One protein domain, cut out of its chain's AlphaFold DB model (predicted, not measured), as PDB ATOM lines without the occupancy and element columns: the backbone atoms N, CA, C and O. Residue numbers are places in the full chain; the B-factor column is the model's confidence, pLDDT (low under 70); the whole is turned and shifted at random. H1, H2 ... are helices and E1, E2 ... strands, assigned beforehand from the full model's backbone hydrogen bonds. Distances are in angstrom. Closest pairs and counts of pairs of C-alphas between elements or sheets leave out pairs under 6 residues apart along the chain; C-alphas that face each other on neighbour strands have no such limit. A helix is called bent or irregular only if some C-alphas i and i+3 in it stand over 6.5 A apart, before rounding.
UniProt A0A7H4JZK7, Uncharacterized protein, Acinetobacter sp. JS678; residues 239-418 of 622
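What this domain is: This is residues 239 to 418 of the 622 residues of an uncharacterized protein of Acinetobacter sp. JS678 (UniProt A0A7H4JZK7). A short helix, H4, is the core of a body of crossed helices: H2, H5 and H6 pack round it, with H3 on H2. A helical hairpin, H1 and H2, covers one side, another, H6 and H7, lies on the opposite side, and the small strand hairpin E1 and E2 is at one far end, next to the first turns of H5. The printed part has 180 residues, with seven named helices and two named strands in the order H1 H2 E1 E2 H3 H4 H5 H6 H7; the sheet, E1 - E2, is antiparallel. It is mostly helix and compact, with a radius of gyration of the C-alphas of 16.5 A and spans of 47 by 34 by 31 A.

How they stand to each other: H1, residues 249 to 268, and H2, residues 273 to 292, form a helical hairpin; they touch, closest at the C-alphas of Pro 266 and Ser 273, 4.5 A, at a shallow tilt of 19 degrees, opposite ways. Both are irregular: C-alphas 263 and 266 are 7.1 A apart, C-alphas 278 and 281 7.5 A, and H2 has a kink of 55 degrees near residue 280. E1, residues 301 to 304, and E2, residues 307 to 311, are an antiparallel hairpin, with N 302 and O 310 at 3.0 A, within hydrogen-bond range. H3, residues 320 to 332, touches H2 with residues 326 to 330 alone, closest at the C-alphas of Ala 282 and Ser 326, 6.8 A. H4, residues 339 to 349, is about perpendicular to H2, at 80 degrees, and touches it, closest at the C-alphas of Glu 287 and Arg 340, 5.4 A. H5, residues 361 to 378, touches H4 at a steep tilt of 47 degrees, closest at the C-alphas of Ala 347 and Lys 372, 5.2 A; its Ser 363 comes within 6.3 A of Val 301 in E1, C-alpha to C-alpha. H6, residues 381 to 393, touches H4, closest at the C-alphas of Ala 346 and Ile 388, 6.8 A. H7, residues 399 to 408, forms a helical hairpin with H6, closest at the C-alphas of Val 392 and Ala 399, 5.7 A. Helix packing is mostly crossed, but only just: 2 of 6 touching pairs with a tilt are shallow. Every O i to N i+4 pair is within hydrogen-bond range in H4, H5, H6 and H7, against 14 of 16 in H1, 11 of 16 in H2 and 8 of 9 in H3.

Where its parts are: H1 begins at C-alpha 249, (183.223, 178.484, 204.446), and is 28.9 A long; H2 is 27.6 A, H3 18.7 A, H5 25.7 A and H6 18.2 A. H4 begins at C-alpha 339, (192.796, 156.851, 205.991). H7 ends at C-alpha 408, (193.871, 152.715, 213.664).

The domain as a whole: The C-alphas farthest apart, of Ser 271 and Gly 305, are 50.1 A apart. The printed part has no cut; the link from H4 to H5, 11 residues, is long. The mean pLDDT of the printed part is 77.6, and 49 residues are under 70, among them 264 to 278, 303 to 309 and 352 to 363.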
ATOM      1  N   LEU A 239     193.373 176.728 198.530       72.38
ATOM      2  CA  LEU A 239     192.201 176.750 197.658       72.38
ATOM      3  C   LEU A 239     192.517 177.230 196.230       72.38
ATOM      4  O   LEU A 239     192.051 176.622 195.270       72.38
ATOM      5  N   GLN A 240     193.319 178.289 196.081       73.44
ATOM      6  CA  GLN A 240     193.824 178.784 194.795       73.44
ATOM      7  C   GLN A 240     194.776 177.773 194.145       73.44
ATOM      8  O   GLN A 240     194.611 177.476 192.964       73.44
ATOM      9  N   ALA A 241     195.705 177.190 194.913       72.62
ATOM     10  CA  ALA A 241     196.633 176.172 194.410       72.62
ATOM     11  C   ALA A 241     195.898 174.921 193.886       72.62
ATOM     12  O   ALA A 241     196.244 174.378 192.837       72.62
ATOM     13  N   LEU A 242     194.827 174.505 194.570       79.19
ATOM     14  CA  LEU A 242     193.959 173.394 194.160       79.19
ATOM     15  C   LEU A 242     192.916 173.789 193.094       79.19
ATOM     16  O   LEU A 242     192.147 172.939 192.641       79.19
ATOM     17  N   LYS A 243     192.888 175.063 192.675       78.06
ATOM     18  CA  LYS A 243     191.921 175.642 191.724       78.06
ATOM     19  C   LYS A 243     190.455 175.399 192.125       78.06
ATOM     20  O   LYS A 243     189.598 175.228 191.260       78.06
ATOM     21  N   LEU A 244     190.161 175.377 193.427       76.44
ATOM     22  CA  LEU A 244     188.823 175.102 193.952       76.44
ATOM     23  C   LEU A 244     187.926 176.340 193.901       76.44
ATOM     24  O   LEU A 244     188.289 177.407 194.399       76.44
ATOM     25  N   LYS A 245     186.724 176.179 193.344       68.06
ATOM     26  CA  LYS A 245     185.677 177.209 193.292       68.06
ATOM     27  C   LYS A 245     184.488 176.783 194.164       68.06
ATOM     28  O   LYS A 245     184.264 175.599 194.375       68.06
ATOM     29  N   ASN A 246     183.738 177.748 194.698       67.88
ATOM     30  CA  ASN A 246     182.453 177.522 195.386       67.88
ATOM     31  C   ASN A 246     182.471 176.592 196.624       67.88
ATOM     32  O   ASN A 246     181.459 175.989 196.974       67.88
ATOM     33  N   VAL A 247     183.592 176.502 197.350       72.12
ATOM     34  CA  VAL A 247     183.675 175.705 198.591       72.12
ATOM     35  C   VAL A 247     183.014 176.441 199.762       72.12
ATOM     36  O   VAL A 247     183.345 177.597 200.040       72.12
ATOM     37  N   PHE A 248     182.127 175.772 200.510       72.56
ATOM     38  CA  PHE A 248     181.495 176.337 201.711       72.56
ATOM     39  C   PHE A 248     182.527 176.766 202.771       72.56
ATOM     40  O   PHE A 248     183.484 176.046 203.052       72.56
ATOM     41  N   LYS A 249     182.295 177.906 203.444       71.94
ATOM     42  CA  LYS A 249     183.223 178.484 204.446       71.94
ATOM     43  C   LYS A 249     183.723 177.498 205.523       71.94
ATOM     44  O   LYS A 249     184.905 177.568 205.855       71.94
ATOM     45  N   PRO A 250     182.898 176.594 206.093       69.44
ATOM     46  CA  PRO A 250     183.393 175.608 207.055       69.44
ATOM     47  C   PRO A 250     184.422 174.641 206.451       69.44
ATOM     48  O   PRO A 250     185.435 174.375 207.086       69.44
ATOM     49  N   LEU A 251     184.204 174.197 205.210       79.12
ATOM     50  CA  LEU A 251     185.092 173.272 204.500       79.12
ATOM     51  C   LEU A 251     186.380 173.944 204.048       79.12
ATOM     52  O   LEU A 251     187.427 173.312 204.065       79.12
ATOM     53  N   GLN A 252     186.330 175.238 203.711       79.75
ATOM     54  CA  GLN A 252     187.544 176.013 203.466       79.75
ATOM     55  C   GLN A 252     188.485 175.902 204.663       79.75
ATOM     56  O   GLN A 252     189.651 175.587 204.485       79.75
ATOM     57  N   LYS A 253     187.972 176.069 205.888       77.94
ATOM     58  CA  LYS A 253     188.789 175.913 207.094       77.94
ATOM     59  C   LYS A 253     189.373 174.503 207.221       77.94
ATOM     60  O   LYS A 253     190.550 174.386 207.527       77.94
ATOM     61  N   ASP A 254     188.580 173.462 206.990       80.25
ATOM     62  CA  ASP A 254     189.073 172.083 207.084       80.25
ATOM     63  C   ASP A 254     190.158 171.789 206.024       80.25
ATOM     64  O   ASP A 254     191.131 171.101 206.317       80.25
ATOM     65  N   ILE A 255     190.071 172.391 204.833       83.75
ATOM     66  CA  ILE A 255     191.127 172.333 203.806       83.75
ATOM     67  C   ILE A 255     192.398 173.057 204.275       83.75
ATOM     68  O   ILE A 255     193.500 172.540 204.105       83.75
ATOM     69  N   LEU A 256     192.268 174.232 204.898       78.94
ATOM     70  CA  LEU A 256     193.414 174.947 205.473       78.94
ATOM     71  C   LEU A 256     194.061 174.142 206.617       78.94
ATOM     72  O   LEU A 256     195.285 174.100 206.701       78.94
ATOM     73  N   ASP A 257     193.253 173.482 207.458       79.50
ATOM     74  CA  ASP A 257     193.714 172.578 208.523       79.50
ATOM     75  C   ASP A 257     194.539 171.414 207.934       79.50
ATOM     76  O   ASP A 257     195.589 171.079 208.488       79.50
ATOM     77  N   ILE A 258     194.096 170.821 206.813       82.81
ATOM     78  CA  ILE A 258     194.832 169.775 206.073       82.81
ATOM     79  C   ILE A 258     196.184 170.311 205.599       82.81
ATOM     80  O   ILE A 258     197.218 169.714 205.898       82.81
ATOM     81  N   GLY A 259     196.184 171.454 204.904       79.44
ATOM     82  CA  GLY A 259     197.404 172.084 204.395       79.44
ATOM     83  C   GLY A 259     198.439 172.328 205.485       79.44
ATOM     84  O   GLY A 259     199.587 171.922 205.347       79.44
ATOM     85  N   LEU A 260     197.994 172.904 206.605       77.25
ATOM     86  CA  LEU A 260     198.837 173.170 207.768       77.25
ATOM     87  C   LEU A 260     199.469 171.890 208.334       77.25
ATOM     88  O   LEU A 260     200.621 171.890 208.759       77.25
ATOM     89  N   CYS A 261     198.719 170.785 208.364       76.69
ATOM     90  CA  CYS A 261     199.261 169.521 208.852       76.69
ATOM     91  C   CYS A 261     200.367 169.003 207.929       76.69
ATOM     92  O   CYS A 261     201.439 168.662 208.425       76.69
ATOM     93  N   TYR A 262     200.142 168.985 206.612       76.81
ATOM     94  CA  TYR A 262     201.141 168.528 205.636       76.81
ATOM     95  C   TYR A 262     202.366 169.435 205.538       76.81
ATOM     96  O   TYR A 262     203.457 168.936 205.291       76.81
ATOM     97  N   GLU A 263     202.215 170.732 205.799       75.06
ATOM     98  CA  GLU A 263     203.340 171.659 205.926       75.06
ATOM     99  C   GLU A 263     204.246 171.276 207.104       75.06
ATOM    100  O   GLU A 263     205.464 171.275 206.978       75.06
ATOM    101  N   HIS A 264     203.668 170.881 208.242       68.88
ATOM    102  CA  HIS A 264     204.434 170.572 209.451       68.88
ATOM    103  C   HIS A 264     204.924 169.115 209.555       68.88
ATOM    104  O   HIS A 264     205.874 168.845 210.290       68.88
ATOM    105  N   ILE A 265     204.309 168.173 208.834       66.88
ATOM    106  CA  ILE A 265     204.632 166.736 208.875       66.88
ATOM    107  C   ILE A 265     206.116 166.420 208.577       66.88
ATOM    108  O   ILE A 265     206.713 165.715 209.394       66.88
ATOM    109  N   PRO A 266     206.751 166.945 207.503       61.38
ATOM    110  CA  PRO A 266     208.159 166.660 207.193       61.38
ATOM    111  C   PRO A 266     209.132 167.025 208.318       61.38
ATOM    112  O   PRO A 266     210.196 166.427 208.449       61.38
ATOM    113  N   TYR A 267     208.761 168.006 209.139       58.25
ATOM    114  CA  TYR A 267     209.573 168.485 210.254       58.25
ATOM    115  C   TYR A 267     209.398 167.645 211.520       58.25
ATOM    116  O   TYR A 267     210.311 167.569 212.342       58.25
ATOM    117  N   ILE A 268     208.232 167.013 211.671       58.22
ATOM    118  CA  ILE A 268     207.936 166.088 212.766       58.22
ATOM    119  C   ILE A 268     208.631 164.735 212.533       58.22
ATOM    120  O   ILE A 268     208.970 164.057 213.499       58.22
ATOM    121  N   ASP A 269     208.847 164.348 211.273       57.44
ATOM    122  CA  ASP A 269     209.304 163.012 210.871       57.44
ATOM    123  C   ASP A 269     210.571 163.087 209.991       57.44
ATOM    124  O   ASP A 269     210.556 162.861 208.775       57.44
ATOM    125  N   ARG A 270     211.691 163.502 210.613       54.75
ATOM    126  CA  ARG A 270     212.940 163.881 209.916       54.75
ATOM    127  C   ARG A 270     213.523 162.767 209.043       54.75
ATOM    128  O   ARG A 270     214.061 163.079 207.980       54.75
ATOM    129  N   SER A 271     213.386 161.506 209.457       52.56
ATOM    130  CA  SER A 271     213.861 160.315 208.732       52.56
ATOM    131  C   SER A 271     213.266 160.183 207.332       52.56
ATOM    132  O   SER A 271     213.890 159.591 206.456       52.56
ATOM    133  N   CYS A 272     212.092 160.767 207.098       54.03
ATOM    134  CA  CYS A 272     211.376 160.643 205.833       54.03
ATOM    135  C   CYS A 272     211.320 161.964 205.047       54.03
ATOM    136  O   CYS A 272     210.974 161.956 203.867       54.03
ATOM    137  N   SER A 273     211.709 163.083 205.667       55.41
ATOM    138  CA  SER A 273     211.531 164.471 205.202       55.41
ATOM    139  C   SER A 273     211.786 164.740 203.707       55.41
ATOM    140  O   SER A 273     210.973 165.413 203.076       55.41
ATOM    141  N   GLN A 274     212.859 164.201 203.117       58.03
ATOM    142  CA  GLN A 274     213.187 164.414 201.697       58.03
ATOM    143  C   GLN A 274     212.200 163.731 200.741       58.03
ATOM    144  O   GLN A 274     211.816 164.317 199.731       58.03
ATOM    145  N   ASN A 275     211.736 162.529 201.083       58.22
ATOM    146  CA  ASN A 275     210.782 161.786 200.264       58.22
ATOM    147  C   ASN A 275     209.384 162.418 200.358       58.22
ATOM    148  O   ASN A 275     208.714 162.585 199.342       58.22
ATOM    149  N   ILE A 276     208.981 162.864 201.557       63.53
ATOM    150  CA  ILE A 276     207.654 163.448 201.831       63.53
ATOM    151  C   ILE A 276     207.347 164.631 200.910       63.53
ATOM    152  O   ILE A 276     206.237 164.737 200.381       63.53
ATOM    153  N   LEU A 277     208.321 165.516 200.686       63.88
ATOM    154  CA  LEU A 277     208.133 166.723 199.876       63.88
ATOM    155  C   LEU A 277     207.737 166.408 198.424       63.88
ATOM    156  O   LEU A 277     206.958 167.155 197.833       63.88
ATOM    157  N   VAL A 278     208.202 165.281 197.876       67.62
ATOM    158  CA  VAL A 278     207.950 164.882 196.481       67.62
ATOM    159  C   VAL A 278     206.485 164.501 196.253       67.62
ATOM    160  O   VAL A 278     205.926 164.796 195.199       67.62
ATOM    161  N   PHE A 279     205.833 163.875 197.236       75.81
ATOM    162  CA  PHE A 279     204.472 163.346 197.083       75.81
ATOM    163  C   PHE A 279     203.409 164.046 197.952       75.81
ATOM    164  O   PHE A 279     202.216 163.762 197.813       75.81
ATOM    165  N   THR A 280     203.802 165.029 198.773       78.50
ATOM    166  CA  THR A 280     202.897 165.914 199.540       78.50
ATOM    167  C   THR A 280     201.778 166.530 198.696       78.50
ATOM    168  O   THR A 280     200.618 166.434 199.108       78.50
ATOM    169  N   PRO A 281     202.044 167.086 197.496       83.06
ATOM    170  CA  PRO A 281     200.980 167.653 196.673       83.06
ATOM    171  C   PRO A 281     199.905 166.626 196.293       83.06
ATOM    172  O   PRO A 281     198.718 166.940 196.329       83.06
ATOM    173  N   ALA A 282     200.296 165.387 195.973       86.56
ATOM    174  CA  ALA A 282     199.353 164.329 195.613       86.56
ATOM    175  C   ALA A 282     198.481 163.913 196.806       86.56
ATOM    176  O   ALA A 282     197.263 163.831 196.667       86.56
ATOM    177  N   MET A 283     199.071 163.737 197.993       86.75
ATOM    178  CA  MET A 283     198.308 163.384 199.198       86.75
ATOM    179  C   MET A 283     197.316 164.472 199.599       86.75
ATOM    180  O   MET A 283     196.167 164.152 199.884       86.75
ATOM    181  N   ILE A 284     197.715 165.750 199.562       87.62
ATOM    182  CA  ILE A 284     196.808 166.865 199.864       87.62
ATOM    183  C   ILE A 284     195.605 166.849 198.914       87.62
ATOM    184  O   ILE A 284     194.470 166.993 199.367       87.62
ATOM    185  N   ARG A 285     195.829 166.644 197.607       90.19
ATOM    186  CA  ARG A 285     194.730 166.531 196.635       90.19
ATOM    187  C   ARG A 285     193.785 165.384 196.988       90.19
ATOM    188  O   ARG A 285     192.581 165.603 197.045       90.19
ATOM    189  N   MET A 286     194.321 164.193 197.257       91.69
ATOM    190  CA  MET A 286     193.530 162.998 197.584       91.69
ATOM    191  C   MET A 286     192.749 163.160 198.901       91.69
ATOM    192  O   MET A 286     191.571 162.818 198.970       91.69
ATOM    193  N   GLU A 287     193.363 163.748 199.929       90.75
ATOM    194  CA  GLU A 287     192.725 164.076 201.211       90.75
ATOM    195  C   GLU A 287     191.552 165.038 201.043       90.75
ATOM    196  O   GLU A 287     190.434 164.763 201.489       90.75
ATOM    197  N   VAL A 288     191.794 166.163 200.363       89.81
ATOM    198  CA  VAL A 288     190.757 167.163 200.094       89.81
ATOM    199  C   VAL A 288     189.667 166.565 199.209       89.81
ATOM    200  O   VAL A 288     188.488 166.860 199.407       89.81
ATOM    201  N   ALA A 289     190.026 165.667 198.290       89.62
ATOM    202  CA  ALA A 289     189.054 165.025 197.433       89.62
ATOM    203  C   ALA A 289     188.061 164.153 198.215       89.62
ATOM    204  O   ALA A 289     186.845 164.270 198.046       89.62
ATOM    205  N   VAL A 290     188.569 163.334 199.136       91.94
ATOM    206  CA  VAL A 290     187.740 162.490 200.006       91.94
ATOM    207  C   VAL A 290     186.971 163.319 201.039       91.94
ATOM    208  O   VAL A 290     185.835 162.976 201.366       91.94
ATOM    209  N   LEU A 291     187.526 164.438 201.522       89.75
ATOM    210  CA  LEU A 291     186.816 165.380 202.398       89.75
ATOM    211  C   LEU A 291     185.567 165.969 201.720       89.75
ATOM    212  O   LEU A 291     184.521 166.086 202.361       89.75
ATOM    213  N   LEU A 292     185.678 166.355 200.445       86.94
ATOM    214  CA  LEU A 292     184.608 167.031 199.704       86.94
ATOM    215  C   LEU A 292     183.587 166.065 199.089       86.94
ATOM    216  O   LEU A 292     182.422 166.438 198.938       86.94
ATOM    217  N   ALA A 293     183.981 164.820 198.804       87.62
ATOM    218  CA  ALA A 293     183.139 163.825 198.137       87.62
ATOM    219  C   ALA A 293     181.724 163.652 198.742       87.62
ATOM    220  O   ALA A 293     180.774 163.591 197.962       87.62
ATOM    221  N   PRO A 294     181.517 163.626 200.078       84.38
ATOM    222  CA  PRO A 294     180.175 163.505 200.660       84.38
ATOM    223  C   PRO A 294     179.318 164.772 200.579       84.38
ATOM    224  O   PRO A 294     178.113 164.697 200.804       84.38
ATOM    225  N   VAL A 295     179.929 165.939 200.350       81.12
ATOM    226  CA  VAL A 295     179.230 167.235 200.323       81.12
ATOM    227  C   VAL A 295     178.788 167.593 198.905       81.12
ATOM    228  O   VAL A 295     177.765 168.253 198.721       81.12
ATOM    229  N   TRP A 296     179.509 167.116 197.894       75.25
ATOM    230  CA  TRP A 296     179.079 167.202 196.504       75.25
ATOM    231  C   TRP A 296     178.038 166.125 196.199       75.25
ATOM    232  O   TRP A 296     178.351 164.983 195.871       75.25
ATOM    233  N   ILE A 297     176.770 166.507 196.381       64.19
ATOM    234  CA  ILE A 297     175.604 165.640 196.153       64.19
ATOM    235  C   ILE A 297     175.384 165.396 194.653       64.19
ATOM    236  O   ILE A 297     175.004 164.287 194.280       64.19
ATOM    237  N   ARG A 298     175.631 166.416 193.819       66.81
ATOM    238  CA  ARG A 298     175.591 166.339 192.351       66.81
ATOM    239  C   ARG A 298     176.956 165.947 191.803       66.81
ATOM    240  O   ARG A 298     177.962 166.220 192.459       66.81
ATOM    241  N   ASP A 299     176.964 165.370 190.604       67.19
ATOM    242  CA  ASP A 299     178.208 165.073 189.907       67.19
ATOM    243  C   ASP A 299     178.996 166.383 189.710       67.19
ATOM    244  O   ASP A 299     178.494 167.337 189.113       67.19
ATOM    245  N   PRO A 300     180.216 166.467 190.253       65.12
ATOM    246  CA  PRO A 300     181.032 167.686 190.269       65.12
ATOM    247  C   PRO A 300     181.646 168.022 188.900       65.12
ATOM    248  O   PRO A 300     182.399 168.990 188.782       65.12
ATOM    249  N   VAL A 301     181.357 167.220 187.871       72.00
ATOM    250  CA  VAL A 301     181.713 167.475 186.475       72.00
ATOM    251  C   VAL A 301     180.442 167.398 185.642       72.00
ATOM    252  O   VAL A 301     179.803 166.351 185.597       72.00
ATOM    253  N   THR A 302     180.091 168.486 184.961       70.75
ATOM    254  CA  THR A 302     178.969 168.504 184.014       70.75
ATOM    255  C   THR A 302     179.490 168.731 182.604       70.75
ATOM    256  O   THR A 302     180.225 169.695 182.359       70.75
ATOM    257  N   ASN A 303     179.077 167.871 181.676       67.94
ATOM    258  CA  ASN A 303     179.395 168.006 180.259       67.94
ATOM    259  C   ASN A 303     178.189 168.580 179.511       67.94
ATOM    260  O   ASN A 303     177.057 168.177 179.774       67.94
ATOM    261  N   GLU A 304     178.436 169.448 178.536       67.56
ATOM    262  CA  GLU A 304     177.475 169.736 177.472       67.56
ATOM    263  C   GLU A 304     178.117 169.374 176.132       67.56
ATOM    264  O   GLU A 304     179.132 169.944 175.730       67.56
ATOM    265  N   GLY A 305     177.570 168.361 175.456       66.88
ATOM    266  CA  GLY A 305     178.213 167.780 174.278       66.88
ATOM    267  C   GLY A 305     179.591 167.196 174.617       66.88
ATOM    268  O   GLY A 305     179.700 166.335 175.487       66.88
ATOM    269  N   LYS A 306     180.641 167.660 173.924       60.25
ATOM    270  CA  LYS A 306     182.041 167.233 174.130       60.25
ATOM    271  C   LYS A 306     182.841 168.153 175.067       60.25
ATOM    272  O   LYS A 306     184.023 167.901 175.281       60.25
ATOM    273  N   GLU A 307     182.229 169.202 175.620       60.38
ATOM    274  CA  GLU A 307     182.922 170.191 176.452       60.38
ATOM    275  C   GLU A 307     182.544 170.081 177.934       60.38
ATOM    276  O   GLU A 307     181.386 169.867 178.304       60.38
ATOM    277  N   ILE A 308     183.542 170.258 178.804       67.44
ATOM    278  CA  ILE A 308     183.357 170.318 180.256       67.44
ATOM    279  C   ILE A 308     182.902 171.733 180.618       67.44
ATOM    280  O   ILE A 308     183.710 172.662 180.630       67.44
ATOM    281  N   LYS A 309     181.621 171.900 180.961       69.38
ATOM    282  CA  LYS A 309     181.068 173.201 181.370       69.38
ATOM    283  C   LYS A 309     181.379 173.569 182.814       69.38
ATOM    284  O   LYS A 309     181.588 174.739 183.125       69.38
ATOM    285  N   GLN A 310     181.407 172.578 183.699       70.06
ATOM    286  CA  GLN A 310     181.687 172.783 185.115       70.06
ATOM    287  C   GLN A 310     182.581 171.655 185.617       70.06
ATOM    288  O   GLN A 310     182.343 170.489 185.318       70.06
ATOM    289  N   ASN A 311     183.629 172.016 186.356       72.56
ATOM    290  CA  ASN A 311     184.549 171.086 187.004       72.56
ATOM    291  C   ASN A 311     184.840 171.603 188.417       72.56
ATOM    292  O   ASN A 311     185.833 172.298 188.651       72.56
ATOM    293  N   ASP A 312     183.953 171.272 189.349       70.31
ATOM    294  CA  ASP A 312     184.042 171.688 190.750       70.31
ATOM    295  C   ASP A 312     185.195 170.990 191.487       70.31
ATOM    296  O   ASP A 312     185.706 171.527 192.471       70.31
ATOM    297  N   TRP A 313     185.692 169.857 190.965       69.25
ATOM    298  CA  TRP A 313     186.936 169.239 191.446       69.25
ATOM    299  C   TRP A 313     188.156 170.139 191.252       69.25
ATOM    300  O   TRP A 313     189.166 169.936 191.925       69.25
ATOM    301  N   GLY A 314     188.116 171.097 190.321       73.69
ATOM    302  CA  GLY A 314     189.285 171.898 189.970       73.69
ATOM    303  C   GLY A 314     190.468 171.001 189.593       73.69
ATOM    304  O   GLY A 314     190.364 170.180 188.675       73.69
ATOM    305  N   GLY A 315     191.582 171.154 190.319       74.19
ATOM    306  CA  GLY A 315     192.800 170.350 190.173       74.19
ATOM    307  C   GLY A 315     192.899 169.130 191.097       74.19
ATOM    308  O   GLY A 315     193.980 168.559 191.189       74.19
ATOM    309  N   LEU A 316     191.835 168.740 191.810       82.19
ATOM    310  CA  LEU A 316     191.876 167.650 192.799       82.19
ATOM    311  C   LEU A 316     192.001 166.248 192.209       82.19
ATOM    312  O   LEU A 316     192.576 165.395 192.873       82.19
ATOM    313  N   LEU A 317     191.488 166.009 191.002       80.00
ATOM    314  CA  LEU A 317     191.630 164.753 190.256       80.00
ATOM    315  C   LEU A 317     192.416 165.043 188.978       80.00
ATOM    316  O   LEU A 317     191.993 165.888 188.181       80.00
ATOM    317  N   GLN A 318     193.542 164.358 188.806       79.94
ATOM    318  CA  GLN A 318     194.352 164.395 187.591       79.94
ATOM    319  C   GLN A 318     193.881 163.331 186.595       79.94
ATOM    320  O   GLN A 318     192.967 162.554 186.868       79.94
ATOM    321  N   ASP A 319     194.490 163.322 185.418       77.81
ATOM    322  CA  ASP A 319     194.228 162.332 184.380       77.81
ATOM    323  C   ASP A 319     194.693 160.947 184.831       77.81
ATOM    324  O   ASP A 319     195.678 160.818 185.566       77.81
ATOM    325  N   GLU A 320     193.987 159.905 184.386       80.62
ATOM    326  CA  GLU A 320     194.187 158.531 184.861       80.62
ATOM    327  C   GLU A 320     195.664 158.080 184.837       80.62
ATOM    328  O   GLU A 320     196.121 157.563 185.862       80.62
ATOM    329  N   PRO A 321     196.463 158.310 183.768       82.88
ATOM    330  CA  PRO A 321     197.867 157.890 183.748       82.88
ATOM    331  C   PRO A 321     198.716 158.592 184.818       82.88
ATOM    332  O   PRO A 321     199.613 157.992 185.418       82.88
ATOM    333  N   GLN A 322     198.420 159.864 185.086       83.25
ATOM    334  CA  GLN A 322     199.133 160.666 186.073       83.25
ATOM    335  C   GLN A 322     198.743 160.270 187.506       83.25
ATOM    336  O   GLN A 322     199.610 160.202 188.386       83.25
ATOM    337  N   GLU A 323     197.470 159.941 187.746       86.62
ATOM    338  CA  GLU A 323     197.028 159.366 189.021       86.62
ATOM    339  C   GLU A 323     197.645 157.987 189.240       86.62
ATOM    340  O   GLU A 323     198.189 157.722 190.308       86.62
ATOM    341  N   GLN A 324     197.684 157.137 188.211       86.81
ATOM    342  CA  GLN A 324     198.336 155.833 188.299       86.81
ATOM    343  C   GLN A 324     199.827 155.958 188.641       86.81
ATOM    344  O   GLN A 324     200.324 155.217 189.492       86.81
ATOM    345  N   LYS A 325     200.540 156.916 188.034       86.69
ATOM    346  CA  LYS A 325     201.940 157.213 188.371       86.69
ATOM    347  C   LYS A 325     202.084 157.675 189.823       86.69
ATOM    348  O   LYS A 325     202.947 157.168 190.536       86.69
ATOM    349  N   SER A 326     201.227 158.595 190.263       86.81
ATOM    350  CA  SER A 326     201.236 159.128 191.631       86.81
ATOM    351  C   SER A 326     200.963 158.033 192.663       86.81
ATOM    352  O   SER A 326     201.696 157.906 193.639       86.81
ATOM    353  N   ILE A 327     199.960 157.188 192.417       89.44
ATOM    354  CA  ILE A 327     199.589 156.070 193.288       89.44
ATOM    355  C   ILE A 327     200.709 155.036 193.351       89.44
ATOM    356  O   ILE A 327     201.046 154.588 194.442       89.44
ATOM    357  N   LYS A 328     201.345 154.695 192.224       87.56
ATOM    358  CA  LYS A 328     202.472 153.749 192.214       87.56
ATOM    359  C   LYS A 328     203.614 154.208 193.126       87.56
ATOM    360  O   LYS A 328     204.171 153.386 193.844       87.56
ATOM    361  N   ILE A 329     203.928 155.505 193.120       84.75
ATOM    362  CA  ILE A 329     204.922 156.097 194.025       84.75
ATOM    363  C   ILE A 329     204.411 156.041 195.470       84.75
ATOM    364  O   ILE A 329     205.101 155.527 196.340       84.75
ATOM    365  N   LEU A 330     203.184 156.499 195.732       85.50
ATOM    366  CA  LEU A 330     202.607 156.521 197.082       85.50
ATOM    367  C   LEU A 330     202.511 155.134 197.727       85.50
ATOM    368  O   LEU A 330     202.686 155.025 198.934       85.50
ATOM    369  N   LEU A 331     202.268 154.075 196.952       86.12
ATOM    370  CA  LEU A 331     202.230 152.705 197.468       86.12
ATOM    371  C   LEU A 331     203.604 152.223 197.964       86.12
ATOM    372  O   LEU A 331     203.648 151.417 198.886       86.12
ATOM    373  N   GLN A 332     204.720 152.747 197.447       82.00
ATOM    374  CA  GLN A 332     206.051 152.482 198.027       82.00
ATOM    375  C   GLN A 332     206.182 153.081 199.436       82.00
ATOM    376  O   GLN A 332     206.921 152.575 200.270       82.00
ATOM    377  N   TYR A 333     205.396 154.122 199.703       77.38
ATOM    378  CA  TYR A 333     205.292 154.845 200.964       77.38
ATOM    379  C   TYR A 333     203.951 154.548 201.658       77.38
ATOM    380  O   TYR A 333     203.435 155.381 202.403       77.38
ATOM    381  N   ALA A 334     203.364 153.364 201.415       74.38
ATOM    382  CA  ALA A 334     202.041 152.985 201.924       74.38
ATOM    383  C   ALA A 334     201.935 153.081 203.453       74.38
ATOM    384  O   ALA A 334     200.859 153.306 204.004       74.38
ATOM    385  N   GLU A 335     203.069 152.957 204.134       66.81
ATOM    386  CA  GLU A 335     203.180 153.113 205.572       66.81
ATOM    387  C   GLU A 335     202.885 154.541 206.075       66.81
ATOM    388  O   GLU A 335     202.666 154.711 207.270       66.81
ATOM    389  N   PHE A 336     202.848 155.556 205.207       71.81
ATOM    390  CA  PHE A 336     202.662 156.963 205.581       71.81
ATOM    391  C   PHE A 336     201.286 157.538 205.223       71.81
ATOM    392  O   PHE A 336     200.948 158.644 205.644       71.81
ATOM    393  N   LEU A 337     200.470 156.816 204.461       79.44
ATOM    394  CA  LEU A 337     199.244 157.356 203.861       79.44
ATOM    395  C   LEU A 337     198.125 157.485 204.887       79.44
ATOM    396  O   LEU A 337     197.917 156.531 205.601       79.44
ATOM    397  N   GLY A 338     197.376 158.593 204.942       81.25
ATOM    398  CA  GLY A 338     196.180 158.777 205.789       81.25
ATOM    399  C   GLY A 338     194.968 157.905 205.394       81.25
ATOM    400  O   GLY A 338     194.904 157.411 204.267       81.25
ATOM    401  N   PRO A 339     193.977 157.674 206.288       86.00
ATOM    402  CA  PRO A 339     192.796 156.851 205.991       86.00
ATOM    403  C   PRO A 339     191.970 157.387 204.816       86.00
ATOM    404  O   PRO A 339     191.361 156.608 204.084       86.00
ATOM    405  N   ARG A 340     191.967 158.706 204.597       90.38
ATOM    406  CA  ARG A 340     191.337 159.318 203.422       90.38
ATOM    407  C   ARG A 340     192.163 159.078 202.161       90.38
ATOM    408  O   ARG A 340     191.581 158.662 201.166       90.38
ATOM    409  N   VAL A 341     193.491 159.231 202.199       90.81
ATOM    410  CA  VAL A 341     194.350 158.838 201.062       90.81
ATOM    411  C   VAL A 341     194.151 157.362 200.699       90.81
ATOM    412  O   VAL A 341     193.953 157.050 199.528       90.81
ATOM    413  N   LEU A 342     194.112 156.451 201.678       89.88
ATOM    414  CA  LEU A 342     193.824 155.034 201.418       89.88
ATOM    415  C   LEU A 342     192.436 154.821 200.806       89.88
ATOM    416  O   LEU A 342     192.304 154.032 199.875       89.88
ATOM    417  N   CYS A 343     191.411 155.532 201.286       92.75
ATOM    418  CA  CYS A 343     190.073 155.487 200.697       92.75
ATOM    419  C   CYS A 343     190.081 155.943 199.229       92.75
ATOM    420  O   CYS A 343     189.416 155.327 198.399       92.75
ATOM    421  N   PHE A 344     190.842 156.990 198.899       94.00
ATOM    422  CA  PHE A 344     191.005 157.459 197.524       94.00
ATOM    423  C   PHE A 344     191.691 156.404 196.650       94.00
ATOM    424  O   PHE A 344     191.189 156.061 195.582       94.00
ATOM    425  N   ILE A 345     192.821 155.857 197.111       93.00
ATOM    426  CA  ILE A 345     193.573 154.835 196.372       93.00
ATOM    427  C   ILE A 345     192.714 153.587 196.162       93.00
ATOM    428  O   ILE A 345     192.669 153.058 195.057       93.00
ATOM    429  N   ALA A 346     191.990 153.140 197.189       92.62
ATOM    430  CA  ALA A 346     191.071 152.015 197.075       92.62
ATOM    431  C   ALA A 346     189.970 152.288 196.043       92.62
ATOM    432  O   ALA A 346     189.729 151.449 195.180       92.62
ATOM    433  N   ALA A 347     189.361 153.479 196.066       92.75
ATOM    434  CA  ALA A 347     188.374 153.875 195.068       92.75
ATOM    435  C   ALA A 347     188.942 153.839 193.639       92.75
ATOM    436  O   ALA A 347     188.285 153.331 192.735       92.75
ATOM    437  N   PHE A 348     190.176 154.317 193.449       90.81
ATOM    438  CA  PHE A 348     190.867 154.285 192.158       90.81
ATOM    439  C   PHE A 348     191.191 152.857 191.689       90.81
ATOM    440  O   PHE A 348     191.022 152.543 190.517       90.81
ATOM    441  N   LEU A 349     191.654 151.980 192.586       89.62
ATOM    442  CA  LEU A 349     192.033 150.602 192.247       89.62
ATOM    443  C   LEU A 349     190.826 149.684 192.019       89.62
ATOM    444  O   LEU A 349     190.916 148.732 191.249       89.62
ATOM    445  N   MET A 350     189.705 149.952 192.689       87.25
ATOM    446  CA  MET A 350     188.463 149.187 192.542       87.25
ATOM    447  C   MET A 350     187.630 149.622 191.331       87.25
ATOM    448  O   MET A 350     186.609 149.000 191.037       87.25
ATOM    449  N   PHE A 351     188.032 150.693 190.651       77.12
ATOM    450  CA  PHE A 351     187.350 151.185 189.467       77.12
ATOM    451  C   PHE A 351     187.682 150.317 188.231       77.12
ATOM    452  O   PHE A 351     188.859 150.080 187.942       77.12
ATOM    453  N   PRO A 352     186.673 149.843 187.472       65.81
ATOM    454  CA  PRO A 352     186.898 149.051 186.268       65.81
ATOM    455  C   PRO A 352     187.390 149.930 185.107       65.81
ATOM    456  O   PRO A 352     186.639 150.704 184.520       65.81
ATOM    457  N   LYS A 353     188.660 149.757 184.725       66.06
ATOM    458  CA  LYS A 353     189.340 150.540 183.672       66.06
ATOM    459  C   LYS A 353     188.874 150.254 182.234       66.06
ATOM    460  O   LYS A 353     189.285 150.937 181.307       66.06
ATOM    461  N   GLN A 354     188.033 149.241 182.023       55.12
ATOM    462  CA  GLN A 354     187.746 148.669 180.696       55.12
ATOM    463  C   GLN A 354     186.503 149.245 179.983       55.12
ATOM    464  O   GLN A 354     186.113 148.715 178.950       55.12
ATOM    465  N   GLN A 355     185.861 150.305 180.494       52.34
ATOM    466  CA  GLN A 355     184.512 150.697 180.038       52.34
ATOM    467  C   GLN A 355     184.384 152.035 179.284       52.34
ATOM    468  O   GLN A 355     183.256 152.455 179.030       52.34
ATOM    469  N   TYR A 356     185.469 152.710 178.876       56.75
ATOM    470  CA  TYR A 356     185.343 154.083 178.356       56.75
ATOM    471  C   TYR A 356     186.026 154.364 177.012       56.75
ATOM    472  O   TYR A 356     187.183 154.030 176.780       56.75
ATOM    473  N   SER A 357     185.280 155.054 176.142       49.78
ATOM    474  CA  SER A 357     185.757 155.672 174.901       49.78
ATOM    475  C   SER A 357     186.698 156.855 175.203       49.78
ATOM    476  O   SER A 357     186.408 157.634 176.119       49.78
ATOM    477  N   PRO A 358     187.777 157.064 174.416       54.31
ATOM    478  CA  PRO A 358     188.768 158.123 174.643       54.31
ATOM    479  C   PRO A 358     188.195 159.551 174.618       54.31
ATOM    480  O   PRO A 358     188.829 160.468 175.129       54.31
ATOM    481  N   VAL A 359     186.987 159.756 174.075       48.66
ATOM    482  CA  VAL A 359     186.360 161.086 173.936       48.66
ATOM    483  C   VAL A 359     185.614 161.535 175.206       48.66
ATOM    484  O   VAL A 359     185.561 162.725 175.490       48.66
ATOM    485  N   TYR A 360     185.076 160.599 175.998       54.59
ATOM    486  CA  TYR A 360     184.325 160.886 177.238       54.59
ATOM    487  C   TYR A 360     185.004 160.339 178.503       54.59
ATOM    488  O   TYR A 360     184.519 160.549 179.617       54.59
ATOM    489  N   GLY A 361     186.133 159.639 178.345       61.50
ATOM    490  CA  GLY A 361     186.787 158.899 179.421       61.50
ATOM    491  C   GLY A 361     187.165 159.752 180.627       61.50
ATOM    492  O   GLY A 361     187.077 159.272 181.750       61.50
ATOM    493  N   TYR A 362     187.496 161.032 180.435       66.25
ATOM    494  CA  TYR A 362     187.987 161.876 181.524       66.25
ATOM    495  C   TYR A 362     186.920 162.290 182.549       66.25
ATOM    496  O   TYR A 362     187.141 162.203 183.759       66.25
ATOM    497  N   SER A 363     185.749 162.740 182.093       68.81
ATOM    498  CA  SER A 363     184.653 163.153 182.983       68.81
ATOM    499  C   SER A 363     183.957 161.947 183.619       68.81
ATOM    500  O   SER A 363     183.612 161.989 184.803       68.81
ATOM    501  N   LEU A 364     183.832 160.847 182.871       73.38
ATOM    502  CA  LEU A 364     183.292 159.581 183.369       73.38
ATOM    503  C   LEU A 364     184.206 158.953 184.429       73.38
ATOM    504  O   LEU A 364     183.721 158.551 185.485       73.38
ATOM    505  N   TYR A 365     185.525 158.979 184.216       77.69
ATOM    506  CA  TYR A 365     186.525 158.577 185.207       77.69
ATOM    507  C   TYR A 365     186.372 159.346 186.530       77.69
ATOM    508  O   TYR A 365     186.236 158.736 187.592       77.69
ATOM    509  N   LYS A 366     186.334 160.686 186.482       79.06
ATOM    510  CA  LYS A 366     186.207 161.517 187.694       79.06
ATOM    511  C   LYS A 366     184.917 161.236 188.458       79.06
ATOM    512  O   LYS A 366     184.931 161.170 189.687       79.06
ATOM    513  N   THR A 367     183.821 161.061 187.727       79.75
ATOM    514  CA  THR A 367     182.501 160.765 188.297       79.75
ATOM    515  C   THR A 367     182.478 159.385 188.949       79.75
ATOM    516  O   THR A 367     182.021 159.235 190.079       79.75
ATOM    517  N   ALA A 368     183.052 158.376 188.298       81.38
ATOM    518  CA  ALA A 368     183.096 157.028 188.844       81.38
ATOM    519  C   ALA A 368     183.989 156.926 190.090       81.38
ATOM    520  O   ALA A 368     183.588 156.331 191.092       81.38
ATOM    521  N   VAL A 369     185.167 157.566 190.078       86.44
ATOM    522  CA  VAL A 369     186.028 157.651 191.270       86.44
ATOM    523  C   VAL A 369     185.296 158.365 192.409       86.44
ATOM    524  O   VAL A 369     185.316 157.885 193.541       86.44
ATOM    525  N   HIS A 370     184.589 159.465 192.128       86.25
ATOM    526  CA  HIS A 370     183.779 160.178 193.123       86.25
ATOM    527  C   HIS A 370     182.715 159.290 193.768       86.25
ATOM    528  O   HIS A 370     182.624 159.227 194.998       86.25
ATOM    529  N   GLN A 371     181.931 158.586 192.954       87.25
ATOM    530  CA  GLN A 371     180.889 157.681 193.433       87.25
ATOM    531  C   GLN A 371     181.486 156.552 194.275       87.25
ATOM    532  O   GLN A 371     180.979 156.266 195.362       87.25
ATOM    533  N   LYS A 372     182.621 155.985 193.848       90.81
ATOM    534  CA  LYS A 372     183.307 154.932 194.601       90.81
ATOM    535  C   LYS A 372     183.860 155.429 195.938       90.81
ATOM    536  O   LYS A 372     183.737 154.729 196.939       90.81
ATOM    537  N   ILE A 373     184.389 156.655 196.004       92.31
ATOM    538  CA  ILE A 373     184.782 157.284 197.277       92.31
ATOM    539  C   ILE A 373     183.570 157.402 198.212       92.31
ATOM    540  O   ILE A 373     183.668 157.061 199.390       92.31
ATOM    541  N   ARG A 374     182.420 157.870 197.707       91.06
ATOM    542  CA  ARG A 374     181.194 158.009 198.514       91.06
ATOM    543  C   ARG A 374     180.701 156.666 199.041       91.06
ATOM    544  O   ARG A 374     180.338 156.584 200.211       91.06
ATOM    545  N   GLU A 375     180.718 155.636 198.200       92.31
ATOM    546  CA  GLU A 375     180.369 154.268 198.582       92.31
ATOM    547  C   GLU A 375     181.268 153.781 199.725       92.31
ATOM    548  O   GLU A 375     180.767 153.417 200.787       92.31
ATOM    549  N   LEU A 376     182.593 153.866 199.559       93.75
ATOM    550  CA  LEU A 376     183.559 153.423 200.569       93.75
ATOM    551  C   LEU A 376     183.442 154.198 201.890       93.75
ATOM    552  O   LEU A 376     183.572 153.606 202.958       93.75
ATOM    553  N   LEU A 377     183.164 155.505 201.839       92.06
ATOM    554  CA  LEU A 377     182.959 156.332 203.033       92.06
ATOM    555  C   LEU A 377     181.689 155.967 203.813       92.06
ATOM    556  O   LEU A 377     181.667 156.125 205.038       92.06
ATOM    557  N   ALA A 378     180.648 155.507 203.115       92.06
ATOM    558  CA  ALA A 378     179.377 155.107 203.707       92.06
ATOM    559  C   ALA A 378     179.418 153.696 204.316       92.06
ATOM    560  O   ALA A 378     178.590 153.380 205.173       92.06
ATOM    561  N   LEU A 379     180.380 152.854 203.917       91.56
ATOM    562  CA  LEU A 379     180.523 151.508 204.463       91.56
ATOM    563  C   LEU A 379     180.827 151.532 205.974       91.56
ATOM    564  O   LEU A 379     181.629 152.354 206.437       91.56
ATOM    565  N   PRO A 380     180.266 150.579 206.743       91.56
ATOM    566  CA  PRO A 380     180.733 150.272 208.087       91.56
ATOM    567  C   PRO A 380     182.240 149.999 208.122       91.56
ATOM    568  O   PRO A 380     182.774 149.371 207.203       91.56
ATOM    569  N   LEU A 381     182.919 150.385 209.208       88.38
ATOM    570  CA  LEU A 381     184.377 150.223 209.350       88.38
ATOM    571  C   LEU A 381     184.859 148.791 209.083       88.38
ATOM    572  O   LEU A 381     185.897 148.610 208.446       88.38
ATOM    573  N   LYS A 382     184.099 147.775 209.521       87.88
ATOM    574  CA  LYS A 382     184.392 146.364 209.216       87.88
ATOM    575  C   LYS A 382     184.438 146.094 207.709       87.88
ATOM    576  O   LYS A 382     185.412 145.519 207.234       87.88
ATOM    577  N   LEU A 383     183.409 146.516 206.976       89.88
ATOM    578  CA  LEU A 383     183.308 146.268 205.537       89.88
ATOM    579  C   LEU A 383     184.355 147.073 204.769       89.88
ATOM    580  O   LEU A 383     184.998 146.535 203.877       89.88
ATOM    581  N   PHE A 384     184.599 148.328 205.156       91.25
ATOM    582  CA  PHE A 384     185.688 149.116 204.582       91.25
ATOM    583  C   PHE A 384     187.047 148.420 204.768       91.25
ATOM    584  O   PHE A 384     187.814 148.290 203.816       91.25
ATOM    585  N   LYS A 385     187.324 147.900 205.971       88.81
ATOM    586  CA  LYS A 385     188.537 147.120 206.253       88.81
ATOM    587  C   LYS A 385     188.640 145.882 205.354       88.81
ATOM    588  O   LYS A 385     189.718 145.608 204.836       88.81
ATOM    589  N   GLU A 386     187.547 145.153 205.148       90.44
ATOM    590  CA  GLU A 386     187.512 143.986 204.254       90.44
ATOM    591  C   GLU A 386     187.789 144.362 202.789       90.44
ATOM    592  O   GLU A 386     188.517 143.636 202.117       90.44
ATOM    593  N   GLN A 387     187.317 145.522 202.312       91.88
ATOM    594  CA  GLN A 387     187.654 146.014 200.966       91.88
ATOM    595  C   GLN A 387     189.160 146.264 200.810       91.88
ATOM    596  O   GLN A 387     189.761 145.837 199.825       91.88
ATOM    597  N   ILE A 388     189.792 146.904 201.802       90.25
ATOM    598  CA  ILE A 388     191.248 147.114 201.798       90.25
ATOM    599  C   ILE A 388     191.991 145.777 201.850       90.25
ATOM    600  O   ILE A 388     192.951 145.590 201.104       90.25
ATOM    601  N   LYS A 389     191.524 144.824 202.668       89.44
ATOM    602  CA  LYS A 389     192.096 143.472 202.714       89.44
ATOM    603  C   LYS A 389     192.055 142.802 201.344       89.44
ATOM    604  O   LYS A 389     193.076 142.316 200.882       89.44
ATOM    605  N   GLY A 390     190.915 142.859 200.656       91.56
ATOM    606  CA  GLY A 390     190.769 142.280 199.322       91.56
ATOM    607  C   GLY A 390     191.717 142.888 198.281       91.56
ATOM    608  O   GLY A 390     192.150 142.186 197.371       91.56
ATOM    609  N   LEU A 391     192.077 144.171 198.407       91.62
ATOM    610  CA  LEU A 391     193.097 144.800 197.556       91.62
ATOM    611  C   LEU A 391     194.514 144.313 197.883       91.62
ATOM    612  O   LEU A 391     195.320 144.142 196.968       91.62
ATOM    613  N   VAL A 392     194.809 144.070 199.161       88.94
ATOM    614  CA  VAL A 392     196.080 143.476 199.603       88.94
ATOM    615  C   VAL A 392     196.201 142.026 199.140       88.94
ATOM    616  O   VAL A 392     197.221 141.661 198.563       88.94
ATOM    617  N   ASP A 393     195.147 141.226 199.306       90.31
ATOM    618  CA  ASP A 393     195.112 139.816 198.900       90.31
ATOM    619  C   ASP A 393     195.313 139.665 197.376       90.31
ATOM    620  O   ASP A 393     195.936 138.714 196.910       90.31
ATOM    621  N   LYS A 394     194.852 140.650 196.589       90.19
ATOM    622  CA  LYS A 394     195.072 140.747 195.133       90.19
ATOM    623  C   LYS A 394     196.423 141.357 194.734       90.19
ATOM    624  O   LYS A 394     196.640 141.596 193.550       90.19
ATOM    625  N   GLN A 395     197.303 141.655 195.691       87.44
ATOM    626  CA  GLN A 395     198.606 142.303 195.479       87.44
ATOM    627  C   GLN A 395     198.531 143.696 194.822       87.44
ATOM    628  O   GLN A 395     199.510 144.193 194.271       87.44
ATOM    629  N   LEU A 396     197.376 144.365 194.902       87.56
ATOM    630  CA  LEU A 396     197.190 145.730 194.397       87.56
ATOM    631  C   LEU A 396     197.575 146.792 195.436       87.56
ATOM    632  O   LEU A 396     197.748 147.962 195.095       87.56
ATOM    633  N   MET A 397     197.701 146.395 196.703       88.19
ATOM    634  CA  MET A 397     198.117 147.250 197.808       88.19
ATOM    635  C   MET A 397     199.093 146.488 198.725       88.19
ATOM    636  O   MET A 397     198.897 145.297 198.957       88.19
ATOM    637  N   PRO A 398     200.138 147.133 199.274       84.62
ATOM    638  CA  PRO A 398     201.052 146.480 200.209       84.62
ATOM    639  C   PRO A 398     200.373 146.084 201.526       84.62
ATOM    640  O   PRO A 398     199.552 146.835 202.057       84.62
ATOM    641  N   ALA A 399     200.793 144.962 202.118       78.44
ATOM    642  CA  ALA A 399     200.248 144.462 203.386       78.44
ATOM    643  C   ALA A 399     200.351 145.473 204.542       78.44
ATOM    644  O   ALA A 399     199.440 145.563 205.368       78.44
ATOM    645  N   VAL A 400     201.404 146.302 204.559       73.69
ATOM    646  CA  VAL A 400     201.599 147.350 205.577       73.69
ATOM    647  C   VAL A 400     200.430 148.344 205.641       73.69
ATOM    648  O   VAL A 400     200.103 148.831 206.723       73.69
ATOM    649  N   ALA A 401     199.744 148.600 204.518       74.31
ATOM    650  CA  ALA A 401     198.575 149.477 204.487       74.31
ATOM    651  C   ALA A 401     197.407 148.897 205.305       74.31
ATOM    652  O   ALA A 401     196.733 149.623 206.038       74.31
ATOM    653  N   PHE A 402     197.191 147.580 205.224       79.44
ATOM    654  CA  PHE A 402     196.122 146.893 205.948       79.44
ATOM    655  C   PHE A 402     196.435 146.742 207.439       79.44
ATOM    656  O   PHE A 402     195.592 147.081 208.272       79.44
ATOM    657  N   THR A 403     197.654 146.319 207.787       70.94
ATOM    658  CA  THR A 403     198.095 146.172 209.186       70.94
ATOM    659  C   THR A 403     197.954 147.489 209.962       70.94
ATOM    660  O   THR A 403     197.512 147.514 211.114       70.94
ATOM    661  N   LYS A 404     198.253 148.629 209.325       67.38
ATOM    662  CA  LYS A 404     198.082 149.955 209.943       67.38
ATOM    663  C   LYS A 404     196.618 150.385 210.036       67.38
ATOM    664  O   LYS A 404     196.203 150.897 211.076       67.38
ATOM    665  N   LEU A 405     195.810 150.128 209.009       73.12
ATOM    666  CA  LEU A 405     194.370 150.385 209.066       73.12
ATOM    667  C   LEU A 405     193.708 149.626 210.231       73.12
ATOM    668  O   LEU A 405     192.882 150.183 210.957       73.12
ATOM    669  N   GLU A 406     194.103 148.369 210.436       71.00
ATOM    670  CA  GLU A 406     193.611 147.514 211.516       71.00
ATOM    671  C   GLU A 406     193.902 148.087 212.907       71.00
ATOM    672  O   GLU A 406     193.034 148.051 213.781       71.00
ATOM    673  N   THR A 407     195.086 148.663 213.108       65.12
ATOM    674  CA  THR A 407     195.465 149.271 214.392       65.12
ATOM    675  C   THR A 407     194.801 150.631 214.633       65.12
ATOM    676  O   THR A 407     194.550 150.997 215.784       65.12
ATOM    677  N   LEU A 408     194.478 151.382 213.574       65.75
ATOM    678  CA  LEU A 408     193.871 152.715 213.664       65.75
ATOM    679  C   LEU A 408     192.354 152.696 213.838       65.75
ATOM    680  O   LEU A 408     191.830 153.485 214.633       65.75
ATOM    681  N   LEU A 409     191.645 151.822 213.118       71.94
ATOM    682  CA  LEU A 409     190.181 151.754 213.125       71.94
ATOM    683  C   LEU A 409     189.649 151.091 214.397       71.94
ATOM    684  O   LEU A 409     189.032 150.028 214.385       71.94
ATOM    685  N   THR A 410     189.854 151.761 215.526       64.31
ATOM    686  CA  THR A 410     189.319 151.342 216.814       64.31
ATOM    687  C   THR A 410     188.002 152.061 217.084       64.31
ATOM    688  O   THR A 410     187.935 153.287 217.204       64.31
ATOM    689  N   SER A 411     186.921 151.290 217.181       68.94
ATOM    690  CA  SER A 411     185.605 151.796 217.564       68.94
ATOM    691  C   SER A 411     184.829 150.744 218.343       68.94
ATOM    692  O   SER A 411     184.857 149.563 218.014       68.94
ATOM    693  N   GLN A 412     184.080 151.181 219.357       66.69
ATOM    694  CA  GLN A 412     183.111 150.318 220.046       66.69
ATOM    695  C   GLN A 412     181.920 149.960 219.146       66.69
ATOM    696  O   GLN A 412     181.191 149.019 219.437       66.69
ATOM    697  N   ARG A 413     181.721 150.711 218.057       76.38
ATOM    698  CA  ARG A 413     180.664 150.515 217.061       76.38
ATOM    699  C   ARG A 413     181.242 150.074 215.718       76.38
ATOM    700  O   ARG A 413     180.672 150.381 214.684       76.38
ATOM    701  N   PHE A 414     182.354 149.342 215.720       78.56
ATOM    702  CA  PHE A 414     183.093 148.950 214.511       78.56
ATOM    703  C   PHE A 414     182.230 148.303 213.403       78.56
ATOM    704  O   PHE A 414     182.499 148.474 212.217       78.56
ATOM    705  N   HIS A 415     181.164 147.594 213.777       82.62
ATOM    706  CA  HIS A 415     180.244 146.952 212.831       82.62
ATOM    707  C   HIS A 415     179.178 147.879 212.230       82.62
ATOM    708  O   HIS A 415     178.537 147.491 211.261       82.62
ATOM    709  N   THR A 416     178.946 149.060 212.809       81.44
ATOM    710  CA  THR A 416     177.810 149.938 212.463       81.44
ATOM    711  C   THR A 416     178.216 151.378 212.162       81.44
ATOM    712  O   THR A 416     177.517 152.065 211.429       81.44
ATOM    713  N   GLU A 417     179.335 151.854 212.707       89.06
ATOM    714  CA  GLU A 417     179.876 153.178 212.418       89.06
ATOM    715  C   GLU A 417     180.483 153.192 211.011       89.06
ATOM    716  O   GLU A 417     181.280 152.315 210.674       89.06
ATOM    717  N   SER A 418     180.102 154.180 210.198       90.44
ATOM    718  CA  SER A 418     180.681 154.393 208.871       90.44
ATOM    719  C   SER A 418     182.087 154.995 208.966       90.44
ATOM    720  O   SER A 418     182.429 155.657 209.955       90.44
TER     721      SER A 418